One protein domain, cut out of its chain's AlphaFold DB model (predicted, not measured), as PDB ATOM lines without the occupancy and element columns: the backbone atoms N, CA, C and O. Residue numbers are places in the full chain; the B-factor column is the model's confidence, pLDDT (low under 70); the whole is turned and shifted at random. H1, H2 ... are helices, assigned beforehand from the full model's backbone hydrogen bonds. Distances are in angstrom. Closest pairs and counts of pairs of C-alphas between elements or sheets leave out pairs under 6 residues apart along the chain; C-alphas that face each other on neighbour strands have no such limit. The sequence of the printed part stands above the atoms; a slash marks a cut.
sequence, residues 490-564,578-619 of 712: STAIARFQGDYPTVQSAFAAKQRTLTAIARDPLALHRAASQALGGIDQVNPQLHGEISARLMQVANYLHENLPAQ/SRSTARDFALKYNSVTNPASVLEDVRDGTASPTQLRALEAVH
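What this domain is: This is residues 490 to 564 and 578 to 619 of the 712 residues of an uncharacterized protein of Elusimicrobia bacterium RBG_16_66_12 (UniProt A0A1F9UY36). Two helical parts are joined by the long helices H2 and H5: in the larger part, H6 is the core, with H1 and H8 packed on different sides of it and H7 folding back into H8 as a hairpin; at the other end, H3 packs on the first half of H5 beside little H4. The 117 printed residues hold eight named helices, H1 to H8 in chain order, and no named strand: all helix. The whole is compact, with a radius of gyration of the C-alphas of 14.8 A and spans of 42 by 33 by 25 A.

How they stand to each other: H1, residues 492 to 497, touches H6, residues 579 to 593, about perpendicular at 78 degrees, closest at C-alphas 496 and 586, 5.7 A. H2, residues 503 to 519, touches H6 with residues 503 to 507 alone, C-alphas 504 and 582 being closest at 6.2 A. H3, residues 521 to 532, touches residues 543 to 551 of H5, residues 540 to 559, at a steep tilt of 52 degrees, closest at C-alphas 525 and 547, 6.2 A. H4, residues 535 to 538, touches H5 only at the corner, closest at C-alphas 536 and 543, 5.3 A. H8, residues 609 to 618, touches H6, closest at C-alphas 591 and 611, 5.4 A, and forms a helical hairpin with H7, residues 595 to 603. Every O i to N i+4 pair is within hydrogen-bond range in H1, H2, H3, H5, H6 and H8, and 4 of 5 in H7; H4 is too short for one.

Where its parts are: H1 begins at C-alpha 492 (59.434, -43.150, -37.877). H2 measures 24.2 A, H5 28.4 A and H6 20.7 A. H8 ends at C-alpha 618 (51.417, -58.247, -37.024).

The domain as a whole: The C-alphas farthest apart, those of Val 538 and Ser 578, are 45.0 A apart. Residues 565 to 577 are not printed, and C-alphas 564 and 578 are 10.4 A apart across this cut. The links printed whole are tight. No printed residue is under 70 in pLDDT.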
ATOM      1  N   SER A 490      59.902 -37.666 -42.934       71.62
ATOM      2  CA  SER A 490      59.842 -37.924 -41.495       71.62
ATOM      3  C   SER A 490      60.357 -39.327 -41.185       71.62
ATOM      4  O   SER A 490      59.837 -40.330 -41.678       71.62
ATOM      5  N   THR A 491      61.377 -39.405 -40.326       89.19
ATOM      6  CA  THR A 491      61.761 -40.659 -39.659       89.19
ATOM      7  C   THR A 491      60.551 -41.231 -38.918       89.19
ATOM      8  O   THR A 491      59.640 -40.484 -38.550       89.19
ATOM      9  N   ALA A 492      60.532 -42.536 -38.632       90.50
ATOM     10  CA  ALA A 492      59.434 -43.150 -37.877       90.50
ATOM     11  C   ALA A 492      59.094 -42.377 -36.578       90.50
ATOM     12  O   ALA A 492      57.928 -42.152 -36.266       90.50
ATOM     13  N   ILE A 493      60.098 -41.861 -35.859       93.25
ATOM     14  CA  ILE A 493      59.886 -41.042 -34.653       93.25
ATOM     15  C   ILE A 493      59.065 -39.776 -34.964       93.25
ATOM     16  O   ILE A 493      58.126 -39.473 -34.233       93.25
ATOM     17  N   ALA A 494      59.367 -39.071 -36.057       92.38
ATOM     18  CA  ALA A 494      58.613 -37.889 -36.474       92.38
ATOM     19  C   ALA A 494      57.198 -38.242 -36.981       92.38
ATOM     20  O   ALA A 494      56.252 -37.528 -36.657       92.38
ATOM     21  N   ARG A 495      57.010 -39.380 -37.673       92.06
ATOM     22  CA  ARG A 495      55.670 -39.894 -38.044       92.06
ATOM     23  C   ARG A 495      54.803 -40.219 -36.823       92.06
ATOM     24  O   ARG A 495      53.600 -39.980 -36.847       92.06
ATOM     25  N   PHE A 496      55.411 -40.760 -35.765       94.44
ATOM     26  CA  PHE A 496      54.727 -41.056 -34.503       94.44
ATOM     27  C   PHE A 496      54.383 -39.792 -33.721       94.44
ATOM     28  O   PHE A 496      53.298 -39.705 -33.146       94.44
ATOM     29  N   GLN A 497      55.319 -38.837 -33.687       94.94
ATOM     30  CA  GLN A 497      55.136 -37.566 -33.003       94.94
ATOM     31  C   GLN A 497      54.045 -36.719 -33.666       94.94
ATOM     32  O   GLN A 497      53.254 -36.129 -32.941       94.94
ATOM     33  N   GLY A 498      53.962 -36.686 -35.001       92.25
ATOM     34  CA  GLY A 498      52.951 -35.897 -35.712       92.25
ATOM     35  C   GLY A 498      52.913 -34.446 -35.218       92.25
ATOM     36  O   GLY A 498      53.957 -33.811 -35.091       92.25
ATOM     37  N   ASP A 499      51.718 -33.969 -34.874       92.69
ATOM     38  CA  ASP A 499      51.485 -32.594 -34.407       92.69
ATOM     39  C   ASP A 499      51.778 -32.393 -32.904       92.69
ATOM     40  O   ASP A 499      51.671 -31.282 -32.384       92.69
ATOM     41  N   TYR A 500      52.126 -33.455 -32.166       93.25
ATOM     42  CA  TYR A 500      52.367 -33.356 -30.727       93.25
ATOM     43  C   TYR A 500      53.712 -32.657 -30.432       93.25
ATOM     44  O   TYR A 500      54.726 -32.989 -31.054       93.25
ATOM     45  N   PRO A 501      53.801 -31.770 -29.416       93.69
ATOM     46  CA  PRO A 501      55.041 -31.047 -29.098       93.69
ATOM     47  C   PRO A 501      56.240 -31.944 -28.759       93.69
ATOM     48  O   PRO A 501      57.390 -31.552 -28.946       93.69
ATOM     49  N   THR A 502      55.991 -33.151 -28.237       94.44
ATOM     50  CA  THR A 502      57.031 -34.131 -27.886       94.44
ATOM     51  C   THR A 502      56.584 -35.570 -28.152       94.44
ATOM     52  O   THR A 502      55.398 -35.900 -28.044       94.44
ATOM     53  N   VAL A 503      57.551 -36.463 -28.383       93.88
ATOM     54  CA  VAL A 503      57.332 -37.920 -28.489       93.88
ATOM     55  C   VAL A 503      56.608 -38.478 -27.252       93.88
ATOM     56  O   VAL A 503      55.754 -39.348 -27.385       93.88
ATOM     57  N   GLN A 504      56.891 -37.963 -26.050       93.38
ATOM     58  CA  GLN A 504      56.224 -38.409 -24.818       93.38
ATOM     59  C   GLN A 504      54.754 -37.969 -24.755       93.38
ATOM     60  O   GLN A 504      53.912 -38.743 -24.304       93.38
ATOM     61  N   SER A 505      54.419 -36.769 -25.244       92.62
ATOM     62  CA  SER A 505      53.017 -36.338 -25.360       92.62
ATOM     63  C   SER A 505      52.241 -37.147 -26.409       92.62
ATOM     64  O   SER A 505      51.123 -37.575 -26.126       92.62
ATOM     65  N   ALA A 506      52.866 -37.472 -27.551       94.50
ATOM     66  CA  ALA A 506      52.302 -38.399 -28.537       94.50
ATOM     67  C   ALA A 506      52.066 -39.797 -27.945       94.50
ATOM     68  O   ALA A 506      50.996 -40.377 -28.130       94.50
ATOM     69  N   PHE A 507      53.034 -40.319 -27.180       94.38
ATOM     70  CA  PHE A 507      52.893 -41.587 -26.469       94.38
ATOM     71  C   PHE A 507      51.708 -41.562 -25.497       94.38
ATOM     72  O   PHE A 507      50.861 -42.447 -25.562       94.38
ATOM     73  N   ALA A 508      51.605 -40.545 -24.636       91.81
ATOM     74  CA  ALA A 508      50.537 -40.464 -23.640       91.81
ATOM     75  C   ALA A 508      49.136 -40.390 -24.280       91.81
ATOM     76  O   ALA A 508      48.202 -41.028 -23.794       91.81
ATOM     77  N   ALA A 509      48.982 -39.665 -25.392       93.06
ATOM     78  CA  ALA A 509      47.726 -39.618 -26.140       93.06
ATOM     79  C   ALA A 509      47.378 -40.974 -26.791       93.06
ATOM     80  O   ALA A 509      46.255 -41.473 -26.654       93.06
ATOM     81  N   LYS A 510      48.357 -41.616 -27.439       94.56
ATOM     82  CA  LYS A 510      48.192 -42.927 -28.091       94.56
ATOM     83  C   LYS A 510      47.921 -44.044 -27.087       94.56
ATOM     84  O   LYS A 510      47.064 -44.888 -27.333       94.56
ATOM     85  N   GLN A 511      48.565 -44.008 -25.924       94.00
ATOM     86  CA  GLN A 511      48.292 -44.924 -24.821       94.00
ATOM     87  C   GLN A 511      46.847 -44.791 -24.329       94.00
ATOM     88  O   GLN A 511      46.163 -45.804 -24.223       94.00
ATOM     89  N   ARG A 512      46.347 -43.568 -24.082       92.12
ATOM     90  CA  ARG A 512      44.940 -43.355 -23.680       92.12
ATOM     91  C   ARG A 512      43.970 -43.935 -24.708       92.12
ATOM     92  O   ARG A 512      43.013 -44.596 -24.320       92.12
ATOM     93  N   THR A 513      44.256 -43.746 -25.997       92.19
ATOM     94  CA  THR A 513      43.474 -44.325 -27.102       92.19
ATOM     95  C   THR A 513      43.484 -45.857 -27.059       92.19
ATOM     96  O   THR A 513      42.424 -46.474 -27.093       92.19
ATOM     97  N   LEU A 514      44.651 -46.487 -26.894       93.69
ATOM     98  CA  LEU A 514      44.772 -47.946 -26.781       93.69
ATOM     99  C   LEU A 514      44.083 -48.503 -25.525       93.69
ATOM    100  O   LEU A 514      43.420 -49.532 -25.598       93.69
ATOM    101  N   THR A 515      44.179 -47.823 -24.379       92.50
ATOM    102  CA  THR A 515      43.465 -48.207 -23.150       92.50
ATOM    103  C   THR A 515      41.950 -48.022 -23.284       92.50
ATOM    104  O   THR A 515      41.198 -48.826 -22.739       92.50
ATOM    105  N   ALA A 516      41.481 -47.007 -24.017       91.75
ATOM    106  CA  ALA A 516      40.061 -46.836 -24.323       91.75
ATOM    107  C   ALA A 516      39.544 -47.960 -25.236       91.75
ATOM    108  O   ALA A 516      38.522 -48.563 -24.926       91.75
ATOM    109  N   ILE A 517      40.290 -48.311 -26.289       92.88
ATOM    110  CA  ILE A 517      39.985 -49.440 -27.186       92.88
ATOM    111  C   ILE A 517      39.968 -50.777 -26.429       92.88
ATOM    112  O   ILE A 517      39.081 -51.593 -26.651       92.88
ATOM    113  N   ALA A 518      40.909 -51.000 -25.506       92.50
ATOM    114  CA  ALA A 518      40.943 -52.216 -24.690       92.50
ATOM    115  C   ALA A 518      39.742 -52.332 -23.727       92.50
ATOM    116  O   ALA A 518      39.343 -53.439 -23.375       92.50
ATOM    117  N   ARG A 519      39.154 -51.200 -23.306       95.06
ATOM    118  CA  ARG A 519      37.933 -51.156 -22.478       95.06
ATOM    119  C   ARG A 519      36.647 -51.258 -23.301       95.06
ATOM    120  O   ARG A 519      35.686 -51.853 -22.831       95.06
ATOM    121  N   ASP A 520      36.627 -50.685 -24.503       95.69
ATOM    122  CA  ASP A 520      35.505 -50.727 -25.448       95.69
ATOM    123  C   ASP A 520      36.000 -51.102 -26.863       95.69
ATOM    124  O   ASP A 520      36.252 -50.226 -27.700       95.69
ATOM    125  N   PRO A 521      36.108 -52.409 -27.175       92.38
ATOM    126  CA  PRO A 521      36.468 -52.875 -28.516       92.38
ATOM    127  C   PRO A 521      35.484 -52.424 -29.611       92.38
ATOM    128  O   PRO A 521      35.870 -52.264 -30.773       92.38
ATOM    129  N   LEU A 522      34.218 -52.154 -29.262       91.12
ATOM    130  CA  LEU A 522      33.213 -51.660 -30.208       91.12
ATOM    131  C   LEU A 522      33.462 -50.195 -30.596       91.12
ATOM    132  O   LEU A 522      32.971 -49.756 -31.638       91.12
ATOM    133  N   ALA A 523      34.216 -49.421 -29.807       89.94
ATOM    134  CA  ALA A 523      34.660 -48.084 -30.200       89.94
ATOM    135  C   ALA A 523      35.617 -48.140 -31.401       89.94
ATOM    136  O   ALA A 523      35.465 -47.349 -32.333       89.94
ATOM    137  N   LEU A 524      36.541 -49.113 -31.436       90.06
ATOM    138  CA  LEU A 524      37.437 -49.303 -32.582       90.06
ATOM    139  C   LEU A 524      36.658 -49.692 -33.842       90.06
ATOM    140  O   LEU A 524      36.912 -49.138 -34.908       90.06
ATOM    141  N   HIS A 525      35.685 -50.598 -33.719       88.38
ATOM    142  CA  HIS A 525      34.851 -51.009 -34.849       88.38
ATOM    143  C   HIS A 525      34.010 -49.842 -35.397       88.38
ATOM    144  O   HIS A 525      33.993 -49.616 -36.605       88.38
ATOM    145  N   ARG A 526      33.403 -49.022 -34.524       89.62
ATOM    146  CA  ARG A 526      32.689 -47.792 -34.926       89.62
ATOM    147  C   ARG A 526      33.609 -46.789 -35.630       89.62
ATOM    148  O   ARG A 526      33.260 -46.299 -36.704       89.62
ATOM    149  N   ALA A 527      34.796 -46.527 -35.076       87.25
ATOM    150  CA  ALA A 527      35.786 -45.639 -35.689       87.25
ATOM    151  C   ALA A 527      36.288 -46.169 -37.045       87.25
ATOM    152  O   ALA A 527      36.478 -45.390 -37.979       87.25
ATOM    153  N   ALA A 528      36.449 -47.490 -37.186       87.25
ATOM    154  CA  ALA A 528      36.793 -48.136 -38.448       87.25
ATOM    155  C   ALA A 528      35.689 -47.954 -39.498       87.25
ATOM    156  O   ALA A 528      35.983 -47.473 -40.591       87.25
ATOM    157  N   SER A 529      34.426 -48.252 -39.170       89.12
ATOM    158  CA  SER A 529      33.281 -48.049 -40.075       89.12
ATOM    159  C   SER A 529      33.169 -46.595 -40.542       89.12
ATOM    160  O   SER A 529      33.037 -46.332 -41.737       89.12
ATOM    161  N   GLN A 530      33.313 -45.640 -39.616       90.00
ATOM    162  CA  GLN A 530      33.281 -44.211 -39.927       90.00
ATOM    163  C   GLN A 530      34.451 -43.786 -40.834       90.00
ATOM    164  O   GLN A 530      34.241 -43.065 -41.808       90.00
ATOM    165  N   ALA A 531      35.672 -44.258 -40.564       88.38
ATOM    166  CA  ALA A 531      36.859 -43.944 -41.367       88.38
ATOM    167  C   ALA A 531      36.859 -44.606 -42.758       88.38
ATOM    168  O   ALA A 531      37.519 -44.114 -43.676       88.38
ATOM    169  N   LEU A 532      36.144 -45.722 -42.910       88.88
ATOM    170  CA  LEU A 532      36.001 -46.464 -44.162       88.88
ATOM    171  C   LEU A 532      34.831 -45.978 -45.033       88.88
ATOM    172  O   LEU A 532      34.752 -46.369 -46.195       88.88
ATOM    173  N   GLY A 533      33.957 -45.115 -44.506       89.94
ATOM    174  CA  GLY A 533      32.952 -44.393 -45.290       89.94
ATOM    175  C   GLY A 533      31.854 -45.270 -45.900       89.94
ATOM    176  O   GLY A 533      31.490 -45.052 -47.052       89.94
ATOM    177  N   GLY A 534      31.339 -46.251 -45.150       88.56
ATOM    178  CA  GLY A 534      30.244 -47.122 -45.606       88.56
ATOM    179  C   GLY A 534      30.689 -48.402 -46.325       88.56
ATOM    180  O   GLY A 534      29.878 -49.045 -46.990       88.56
ATOM    181  N   ILE A 535      31.970 -48.790 -46.233       90.19
ATOM    182  CA  ILE A 535      32.468 -50.025 -46.867       90.19
ATOM    183  C   ILE A 535      31.788 -51.290 -46.319       90.19
ATOM    184  O   ILE A 535      31.720 -52.287 -47.023       90.19
ATOM    185  N   ASP A 536      31.250 -51.238 -45.099       89.75
ATOM    186  CA  ASP A 536      30.396 -52.259 -44.483       89.75
ATOM    187  C   ASP A 536      29.130 -52.548 -45.305       89.75
ATOM    188  O   ASP A 536      28.712 -53.697 -45.405       89.75
ATOM    189  N   GLN A 537      28.567 -51.527 -45.956       92.06
ATOM    190  CA  GLN A 537      27.373 -51.651 -46.797       92.06
ATOM    191  C   GLN A 537      27.701 -52.181 -48.202       92.06
ATOM    192  O   GLN A 537      26.883 -52.859 -48.816       92.06
ATOM    193  N   VAL A 538      28.897 -51.869 -48.718       94.88
ATOM    194  CA  VAL A 538      29.326 -52.232 -50.084       94.88
ATOM    195  C   VAL A 538      30.040 -53.588 -50.124       94.88
ATOM    196  O   VAL A 538      29.886 -54.345 -51.080       94.88
ATOM    197  N   ASN A 539      30.848 -53.898 -49.110       93.06
ATOM    198  CA  ASN A 539      31.602 -55.141 -48.982       93.06
ATOM    199  C   ASN A 539      31.808 -55.495 -47.487       93.06
ATOM    200  O   ASN A 539      32.867 -55.201 -46.915       93.06
ATOM    201  N   PRO A 540      30.819 -56.153 -46.848       91.62
ATOM    202  CA  PRO A 540      30.884 -56.495 -45.425       91.62
ATOM    203  C   PRO A 540      32.021 -57.470 -45.090       91.62
ATOM    204  O   PRO A 540      32.561 -57.419 -43.986       91.62
ATOM    205  N   GLN A 541      32.447 -58.322 -46.032       91.44
ATOM    206  CA  GLN A 541      33.583 -59.223 -45.814       91.44
ATOM    207  C   GLN A 541      34.891 -58.434 -45.656       91.44
ATOM    208  O   GLN A 541      35.612 -58.628 -44.678       91.44
ATOM    209  N   LEU A 542      35.174 -57.498 -46.568       88.94
ATOM    210  CA  LEU A 542      36.367 -56.650 -46.496       88.94
ATOM    211  C   LEU A 542      36.357 -55.759 -45.242       88.94
ATOM    212  O   LEU A 542      37.403 -55.527 -44.636       88.94
ATOM    213  N   HIS A 543      35.181 -55.287 -44.815       89.69
ATOM    214  CA  HIS A 543      35.023 -54.576 -43.543       89.69
ATOM    215  C   HIS A 543      35.362 -55.453 -42.328       89.69
ATOM    216  O   HIS A 543      36.084 -55.004 -41.432       89.69
ATOM    217  N   GLY A 544      34.908 -56.710 -42.327       89.81
ATOM    218  CA  GLY A 544      35.246 -57.708 -41.314       89.81
ATOM    219  C   GLY A 544      36.747 -58.007 -41.258       89.81
ATOM    220  O   GLY A 544      37.339 -57.959 -40.182       89.81
ATOM    221  N   GLU A 545      37.387 -58.220 -42.411       89.44
ATOM    222  CA  GLU A 545      38.837 -58.446 -42.521       89.44
ATOM    223  C   GLU A 545      39.651 -57.244 -42.004       89.44
ATOM    224  O   GLU A 545      40.588 -57.413 -41.218       89.44
ATOM    225  N   ILE A 546      39.265 -56.013 -42.371       89.00
ATOM    226  CA  ILE A 546      39.903 -54.786 -41.862       89.00
ATOM    227  C   ILE A 546      39.701 -54.648 -40.348       89.00
ATOM    228  O   ILE A 546      40.650 -54.312 -39.638       89.00
ATOM    229  N   SER A 547      38.497 -54.928 -39.843       90.06
ATOM    230  CA  SER A 547      38.177 -54.857 -38.410       90.06
ATOM    231  C   SER A 547      38.975 -55.875 -37.592       90.06
ATOM    232  O   SER A 547      39.560 -55.518 -36.570       90.06
ATOM    233  N   ALA A 548      39.073 -57.121 -38.064       90.88
ATOM    234  CA  ALA A 548      39.869 -58.166 -37.425       90.88
ATOM    235  C   ALA A 548      41.362 -57.796 -37.384       90.88
ATOM    236  O   ALA A 548      42.011 -57.923 -36.344       90.88
ATOM    237  N   ARG A 549      41.905 -57.253 -38.483       91.12
ATOM    238  CA  ARG A 549      43.303 -56.796 -38.532       91.12
ATOM    239  C   ARG A 549      43.556 -55.577 -37.645       91.12
ATOM    240  O   ARG A 549      44.616 -55.490 -37.031       91.12
ATOM    241  N   LEU A 550      42.593 -54.662 -37.533       91.94
ATOM    242  CA  LEU A 550      42.650 -53.534 -36.599       91.94
ATOM    243  C   LEU A 550      42.669 -53.995 -35.135       91.94
ATOM    244  O   LEU A 550      43.468 -53.473 -34.360       91.94
ATOM    245  N   MET A 551      41.867 -55.000 -34.773       93.50
ATOM    246  CA  MET A 551      41.924 -55.625 -33.445       93.50
ATOM    247  C   MET A 551      43.279 -56.301 -33.188       93.50
ATOM    248  O   MET A 551      43.857 -56.103 -32.124       93.50
ATOM    249  N   GLN A 552      43.841 -57.023 -34.168       94.62
ATOM    250  CA  GLN A 552      45.185 -57.613 -34.054       94.62
ATOM    251  C   GLN A 552      46.262 -56.538 -33.796       94.62
ATOM    252  O   GLN A 552      47.111 -56.707 -32.921       94.62
ATOM    253  N   VAL A 553      46.204 -55.412 -34.520       95.62
ATOM    254  CA  VAL A 553      47.094 -54.254 -34.318       95.62
ATOM    255  C   VAL A 553      46.918 -53.650 -32.919       95.62
ATOM    256  O   VAL A 553      47.913 -53.370 -32.251       95.62
ATOM    257  N   ALA A 554      45.678 -53.452 -32.465       95.19
ATOM    258  CA  ALA A 554      45.385 -52.869 -31.158       95.19
ATOM    259  C   ALA A 554      45.868 -53.762 -30.002       95.19
ATOM    260  O   ALA A 554      46.523 -53.257 -29.091       95.19
ATOM    261  N   ASN A 555      45.620 -55.073 -30.077       95.38
ATOM    262  CA  ASN A 555      46.060 -56.046 -29.075       95.38
ATOM    263  C   ASN A 555      47.589 -56.098 -28.986       95.38
ATOM    264  O   ASN A 555      48.136 -55.895 -27.906       95.38
ATOM    265  N   TYR A 556      48.286 -56.241 -30.121       97.44
ATOM    266  CA  TYR A 556      49.753 -56.240 -30.149       97.44
ATOM    267  C   TYR A 556      50.342 -54.964 -29.528       97.44
ATOM    268  O   TYR A 556      51.315 -55.025 -28.774       97.44
ATOM    269  N   LEU A 557      49.754 -53.798 -29.827       97.00
ATOM    270  CA  LEU A 557      50.194 -52.529 -29.247       97.00
ATOM    271  C   LEU A 557      49.891 -52.415 -27.758       97.00
ATOM    272  O   LEU A 557      50.689 -51.804 -27.055       97.00
ATOM    273  N   HIS A 558      48.782 -52.985 -27.287       95.81
ATOM    274  CA  HIS A 558      48.432 -53.031 -25.871       95.81
ATOM    275  C   HIS A 558      49.394 -53.932 -25.084       95.81
ATOM    276  O   HIS A 558      49.943 -53.498 -24.077       95.81
ATOM    277  N   GLU A 559      49.679 -55.135 -25.588       96.50
ATOM    278  CA  GLU A 559      50.657 -56.079 -25.022       96.50
ATOM    279  C   GLU A 559      52.088 -55.513 -25.017       96.50
ATOM    280  O   GLU A 559      52.869 -55.785 -24.109       96.50
ATOM    281  N   ASN A 560      52.430 -54.686 -26.012       96.62
ATOM    282  CA  ASN A 560      53.719 -53.998 -26.108       96.62
ATOM    283  C   ASN A 560      53.726 -52.598 -25.465       96.62
ATOM    284  O   ASN A 560      54.706 -51.864 -25.647       96.62
ATOM    285  N   LEU A 561      52.683 -52.201 -24.722       95.62
ATOM    286  CA  LEU A 561      52.741 -50.980 -23.919       95.62
ATOM    287  C   LEU A 561      53.844 -51.138 -22.863       95.62
ATOM    288  O   LEU A 561      53.800 -52.077 -22.067       95.62
ATOM    289  N   PRO A 562      54.828 -50.224 -22.798       91.75
ATOM    290  CA  PRO A 562      55.835 -50.290 -21.755       91.75
ATOM    291  C   PRO A 562      55.160 -50.095 -20.400       91.75
ATOM    292  O   PRO A 562      54.421 -49.122 -20.216       91.75
ATOM    293  N   ALA A 563      55.427 -51.007 -19.463       86.44
ATOM    294  CA  ALA A 563      54.854 -50.967 -18.126       86.44
ATOM    295  C   ALA A 563      55.090 -49.591 -17.489       86.44
ATOM    296  O   ALA A 563      56.229 -49.175 -17.254       86.44
ATOM    297  N   GLN A 564      54.002 -48.870 -17.218       78.50
ATOM    298  CA  GLN A 564      54.081 -47.688 -16.381       78.50
ATOM    299  C   GLN A 564      54.293 -48.153 -14.951       78.50
ATOM    300  O   GLN A 564      53.499 -48.929 -14.422       78.50
ATOM    301  N   SER A 578      60.603 -42.755 -20.081       92.50
ATOM    302  CA  SER A 578      61.912 -42.387 -20.621       92.50
ATOM    303  C   SER A 578      61.848 -42.116 -22.134       92.50
ATOM    304  O   SER A 578      61.064 -42.725 -22.870       92.50
ATOM    305  N   ARG A 579      62.713 -41.221 -22.632       92.69
ATOM    306  CA  ARG A 579      62.764 -40.879 -24.068       92.69
ATOM    307  C   ARG A 579      63.142 -42.075 -24.951       92.69
ATOM    308  O   ARG A 579      62.682 -42.141 -26.088       92.69
ATOM    309  N   SER A 580      63.966 -43.005 -24.463       92.62
ATOM    310  CA  SER A 580      64.339 -44.223 -25.197       92.62
ATOM    311  C   SER A 580      63.175 -45.210 -25.267       92.62
ATOM    312  O   SER A 580      62.857 -45.686 -26.353       92.62
ATOM    313  N   THR A 581      62.473 -45.437 -24.154       93.69
ATOM    314  CA  THR A 581      61.271 -46.288 -24.105       93.69
ATOM    315  C   THR A 581      60.169 -45.764 -25.034       93.69
ATOM    316  O   THR A 581      59.605 -46.525 -25.817       93.69
ATOM    317  N   ALA A 582      59.917 -44.449 -25.024       94.19
ATOM    318  CA  ALA A 582      58.942 -43.827 -25.921       94.19
ATOM    319  C   ALA A 582      59.347 -43.938 -27.408       94.19
ATOM    320  O   ALA A 582      58.481 -44.098 -28.267       94.19
ATOM    321  N   ARG A 583      60.653 -43.901 -27.727       94.81
ATOM    322  CA  ARG A 583      61.167 -44.139 -29.091       94.81
ATOM    323  C   ARG A 583      61.012 -45.593 -29.542       94.81
ATOM    324  O   ARG A 583      60.623 -45.804 -30.685       94.81
ATOM    325  N   ASP A 584      61.283 -46.581 -28.687       95.81
ATOM    326  CA  ASP A 584      61.086 -47.998 -29.043       95.81
ATOM    327  C   ASP A 584      59.606 -48.298 -29.327       95.81
ATOM    328  O   ASP A 584      59.268 -48.866 -30.367       95.81
ATOM    329  N   PHE A 585      58.702 -47.797 -28.476       96.94
ATOM    330  CA  PHE A 585      57.267 -47.896 -28.733       96.94
ATOM    331  C   PHE A 585      56.849 -47.163 -30.016       96.94
ATOM    332  O   PHE A 585      56.056 -47.695 -30.790       96.94
ATOM    333  N   ALA A 586      57.412 -45.984 -30.303       96.25
ATOM    334  CA  ALA A 586      57.150 -45.265 -31.551       96.25
ATOM    335  C   ALA A 586      57.529 -46.085 -32.800       96.25
ATOM    336  O   ALA A 586      56.796 -46.084 -33.790       96.25
ATOM    337  N   LEU A 587      58.645 -46.819 -32.760       96.75
ATOM    338  CA  LEU A 587      59.070 -47.705 -33.851       96.75
ATOM    339  C   LEU A 587      58.080 -48.864 -34.051       96.75
ATOM    340  O   LEU A 587      57.654 -49.114 -35.185       96.75
ATOM    341  N   LYS A 588      57.652 -49.518 -32.962       97.56
ATOM    342  CA  LYS A 588      56.618 -50.571 -32.990       97.56
ATOM    343  C   LYS A 588      55.295 -50.035 -33.546       97.56
ATOM    344  O   LYS A 588      54.759 -50.599 -34.497       97.56
ATOM    345  N   TYR A 589      54.828 -48.895 -33.030       96.88
ATOM    346  CA  TYR A 589      53.576 -48.247 -33.427       96.88
ATOM    347  C   TYR A 589      53.519 -47.939 -34.924       96.88
ATOM    348  O   TYR A 589      52.551 -48.313 -35.587       96.88
ATOM    349  N   ASN A 590      54.545 -47.306 -35.500       95.31
ATOM    350  CA  ASN A 590      54.538 -47.034 -36.943       95.31
ATOM    351  C   ASN A 590      54.535 -48.313 -37.776       95.31
ATOM    352  O   ASN A 590      53.831 -48.374 -38.778       95.31
ATOM    353  N   SER A 591      55.284 -49.335 -37.361       96.00
ATOM    354  CA  SER A 591      55.431 -50.563 -38.151       96.00
ATOM    355  C   SER A 591      54.119 -51.323 -38.302       96.00
ATOM    356  O   SER A 591      53.844 -51.877 -39.363       96.00
ATOM    357  N   VAL A 592      53.276 -51.301 -37.267       96.44
ATOM    358  CA  VAL A 592      51.981 -51.993 -37.286       96.44
ATOM    359  C   VAL A 592      50.838 -51.121 -37.816       96.44
ATOM    360  O   VAL A 592      49.894 -51.657 -38.391       96.44
ATOM    361  N   THR A 593      50.913 -49.791 -37.676       95.00
ATOM    362  CA  THR A 593      49.856 -48.863 -38.138       95.00
ATOM    363  C   THR A 593      50.078 -48.312 -39.549       95.00
ATOM    364  O   THR A 593      49.113 -47.944 -40.222       95.00
ATOM    365  N   ASN A 594      51.326 -48.264 -40.019       94.06
ATOM    366  CA  ASN A 594      51.725 -47.888 -41.374       94.06
ATOM    367  C   ASN A 594      52.876 -48.801 -41.865       94.06
ATOM    368  O   ASN A 594      54.025 -48.352 -41.990       94.06
ATOM    369  N   PRO A 595      52.578 -50.079 -42.175       94.00
ATOM    370  CA  PRO A 595      53.582 -51.054 -42.600       94.00
ATOM    371  C   PRO A 595      54.275 -50.676 -43.918       94.00
ATOM    372  O   PRO A 595      55.409 -51.084 -44.152       94.00
ATOM    373  N   ALA A 596      53.639 -49.858 -44.766       90.19
ATOM    374  CA  ALA A 596      54.254 -49.347 -45.989       90.19
ATOM    375  C   ALA A 596      55.466 -48.445 -45.693       90.19
ATOM    376  O   ALA A 596      56.483 -48.552 -46.373       90.19
ATOM    377  N   SER A 597      55.412 -47.637 -44.628       91.44
ATOM    378  CA  SER A 597      56.536 -46.768 -44.248       91.44
ATOM    379  C   SER A 597      57.763 -47.522 -43.715       91.44
ATOM    380  O   SER A 597      58.858 -46.969 -43.694       91.44
ATOM    381  N   VAL A 598      57.620 -48.805 -43.347       93.38
ATOM    382  CA  VAL A 598      58.772 -49.678 -43.050       93.38
ATOM    383  C   VAL A 598      59.526 -50.039 -44.334       93.38
ATOM    384  O   VAL A 598      60.743 -50.177 -44.304       93.38
ATOM    385  N   LEU A 599      58.833 -50.147 -45.474       89.44
ATOM    386  CA  LEU A 599      59.466 -50.381 -46.780       89.44
ATOM    387  C   LEU A 599      60.322 -49.171 -47.187       89.44
ATOM    388  O   LEU A 599      61.444 -49.338 -47.659       89.44
ATOM    389  N   GLU A 600      59.808 -47.961 -46.950       90.56
ATOM    390  CA  GLU A 600      60.533 -46.696 -47.132       90.56
ATOM    391  C   GLU A 600      61.752 -46.636 -46.199       90.56
ATOM    392  O   GLU A 600      62.868 -46.443 -46.673       90.56
ATOM    393  N   ASP A 601      61.573 -46.928 -44.903       93.50
ATOM    394  CA  ASP A 601      62.684 -46.978 -43.945       93.50
ATOM    395  C   ASP A 601      63.759 -48.018 -44.327       93.50
ATOM    396  O   ASP A 601      64.950 -47.808 -44.090       93.50
ATOM    397  N   VAL A 602      63.381 -49.156 -44.916       92.19
ATOM    398  CA  VAL A 602      64.344 -50.159 -45.402       92.19
ATOM    399  C   VAL A 602      65.077 -49.658 -46.647       92.19
ATOM    400  O   VAL A 602      66.303 -49.784 -46.716       92.19
ATOM    401  N   ARG A 603      64.358 -49.061 -47.607       88.56
ATOM    402  CA  ARG A 603      64.935 -48.487 -48.834       88.56
ATOM    403  C   ARG A 603      65.969 -47.410 -48.504       88.56
ATOM    404  O   ARG A 603      67.077 -47.451 -49.042       88.56
ATOM    405  N   ASP A 604      65.602 -46.508 -47.597       90.50
ATOM    406  CA  ASP A 604      66.368 -45.320 -47.207       90.50
ATOM    407  C   ASP A 604      67.467 -45.642 -46.175       90.50
ATOM    408  O   ASP A 604      68.291 -44.791 -45.841       90.50
ATOM    409  N   GLY A 605      67.521 -46.878 -45.665       90.56
ATOM    410  CA  GLY A 605      68.515 -47.276 -44.673       90.56
ATOM    411  C   GLY A 605      68.307 -46.591 -43.317       90.56
ATOM    412  O   GLY A 605      69.273 -46.233 -42.641       90.56
ATOM    413  N   THR A 606      67.061 -46.441 -42.879       93.38
ATOM    414  CA  THR A 606      66.672 -45.952 -41.543       93.38
ATOM    415  C   THR A 606      65.953 -47.007 -40.703       93.38
ATOM    416  O   THR A 606      65.834 -46.821 -39.492       93.38
ATOM    417  N   ALA A 607      65.544 -48.132 -41.300       94.69
ATOM    418  CA  ALA A 607      64.863 -49.221 -40.604       94.69
ATOM    419  C   ALA A 607      65.684 -49.786 -39.437       94.69
ATOM    420  O   ALA A 607      66.912 -49.930 -39.524       94.69
ATOM    421  N   SER A 608      64.976 -50.148 -38.364       95.06
ATOM    422  CA  SER A 608      65.520 -50.838 -37.193       95.06
ATOM    423  C   SER A 608      65.020 -52.290 -37.079       95.06
ATOM    424  O   SER A 608      63.929 -52.606 -37.565       95.06
ATOM    425  N   PRO A 609      65.750 -53.174 -36.369       94.69
ATOM    426  CA  PRO A 609      65.281 -54.533 -36.086       94.69
ATOM    427  C   PRO A 609      63.941 -54.568 -35.334       94.69
ATOM    428  O   PRO A 609      63.114 -55.438 -35.598       94.69
ATOM    429  N   THR A 610      63.677 -53.598 -34.444       95.50
ATOM    430  CA  THR A 610      62.375 -53.465 -33.765       95.50
ATOM    431  C   THR A 610      61.236 -53.278 -34.770       95.50
ATOM    432  O   THR A 610      60.183 -53.895 -34.615       95.50
ATOM    433  N   GLN A 611      61.434 -52.458 -35.811       96.12
ATOM    434  CA  GLN A 611      60.401 -52.225 -36.824       96.12
ATOM    435  C   GLN A 611      60.081 -53.493 -37.618       96.12
ATOM    436  O   GLN A 611      58.911 -53.795 -37.848       96.12
ATOM    437  N   LEU A 612      61.108 -54.259 -37.995       95.94
ATOM    438  CA  LEU A 612      60.930 -55.494 -38.759       95.94
ATOM    439  C   LEU A 612      60.286 -56.607 -37.924       95.94
ATOM    440  O   LEU A 612      59.364 -57.246 -38.417       95.94
ATOM    441  N   ARG A 613      60.661 -56.772 -36.647       95.38
ATOM    442  CA  ARG A 613      59.999 -57.728 -35.735       95.38
ATOM    443  C   ARG A 613      58.528 -57.380 -35.486       95.38
ATOM    444  O   ARG A 613      57.682 -58.268 -35.458       95.38
ATOM    445  N   ALA A 614      58.202 -56.095 -35.336       96.62
ATOM    446  CA  ALA A 614      56.814 -55.646 -35.202       96.62
ATOM    447  C   ALA A 614      56.011 -55.849 -36.502       96.62
ATOM    448  O   ALA A 614      54.842 -56.236 -36.457       96.62
ATOM    449  N   LEU A 615      56.644 -55.633 -37.662       96.19
ATOM    450  CA  LEU A 615      56.053 -55.924 -38.967       96.19
ATOM    451  C   LEU A 615      55.827 -57.432 -39.167       96.19
ATOM    452  O   LEU A 615      54.770 -57.810 -39.651       96.19
ATOM    453  N   GLU A 616      56.770 -58.287 -38.773       96.06
ATOM    454  CA  GLU A 616      56.657 -59.749 -38.853       96.06
ATOM    455  C   GLU A 616      55.536 -60.291 -37.953       96.06
ATOM    456  O   GLU A 616      54.715 -61.083 -38.413       96.06
ATOM    457  N   ALA A 617      55.450 -59.814 -36.706       96.12
ATOM    458  CA  ALA A 617      54.454 -60.267 -35.735       96.12
ATOM    459  C   ALA A 617      53.005 -59.914 -36.126       96.12
ATOM    460  O   ALA A 617      52.091 -60.704 -35.889       96.12
ATOM    461  N   VAL A 618      52.776 -58.731 -36.712       96.06
ATOM    462  CA  VAL A 618      51.417 -58.247 -37.024       96.06
ATOM    463  C   VAL A 618      51.069 -58.349 -38.509       96.06
ATOM    464  O   VAL A 618      49.916 -58.604 -38.843       96.06
ATOM    465  N   HIS A 619      52.039 -58.190 -39.411       95.81
ATOM    466  CA  HIS A 619      51.846 -58.236 -40.867       95.81
ATOM    467  C   HIS A 619      52.816 -59.208 -41.566       95.81
ATOM    468  O   HIS A 619      53.589 -58.787 -42.438       95.81
TER     469      HIS A 619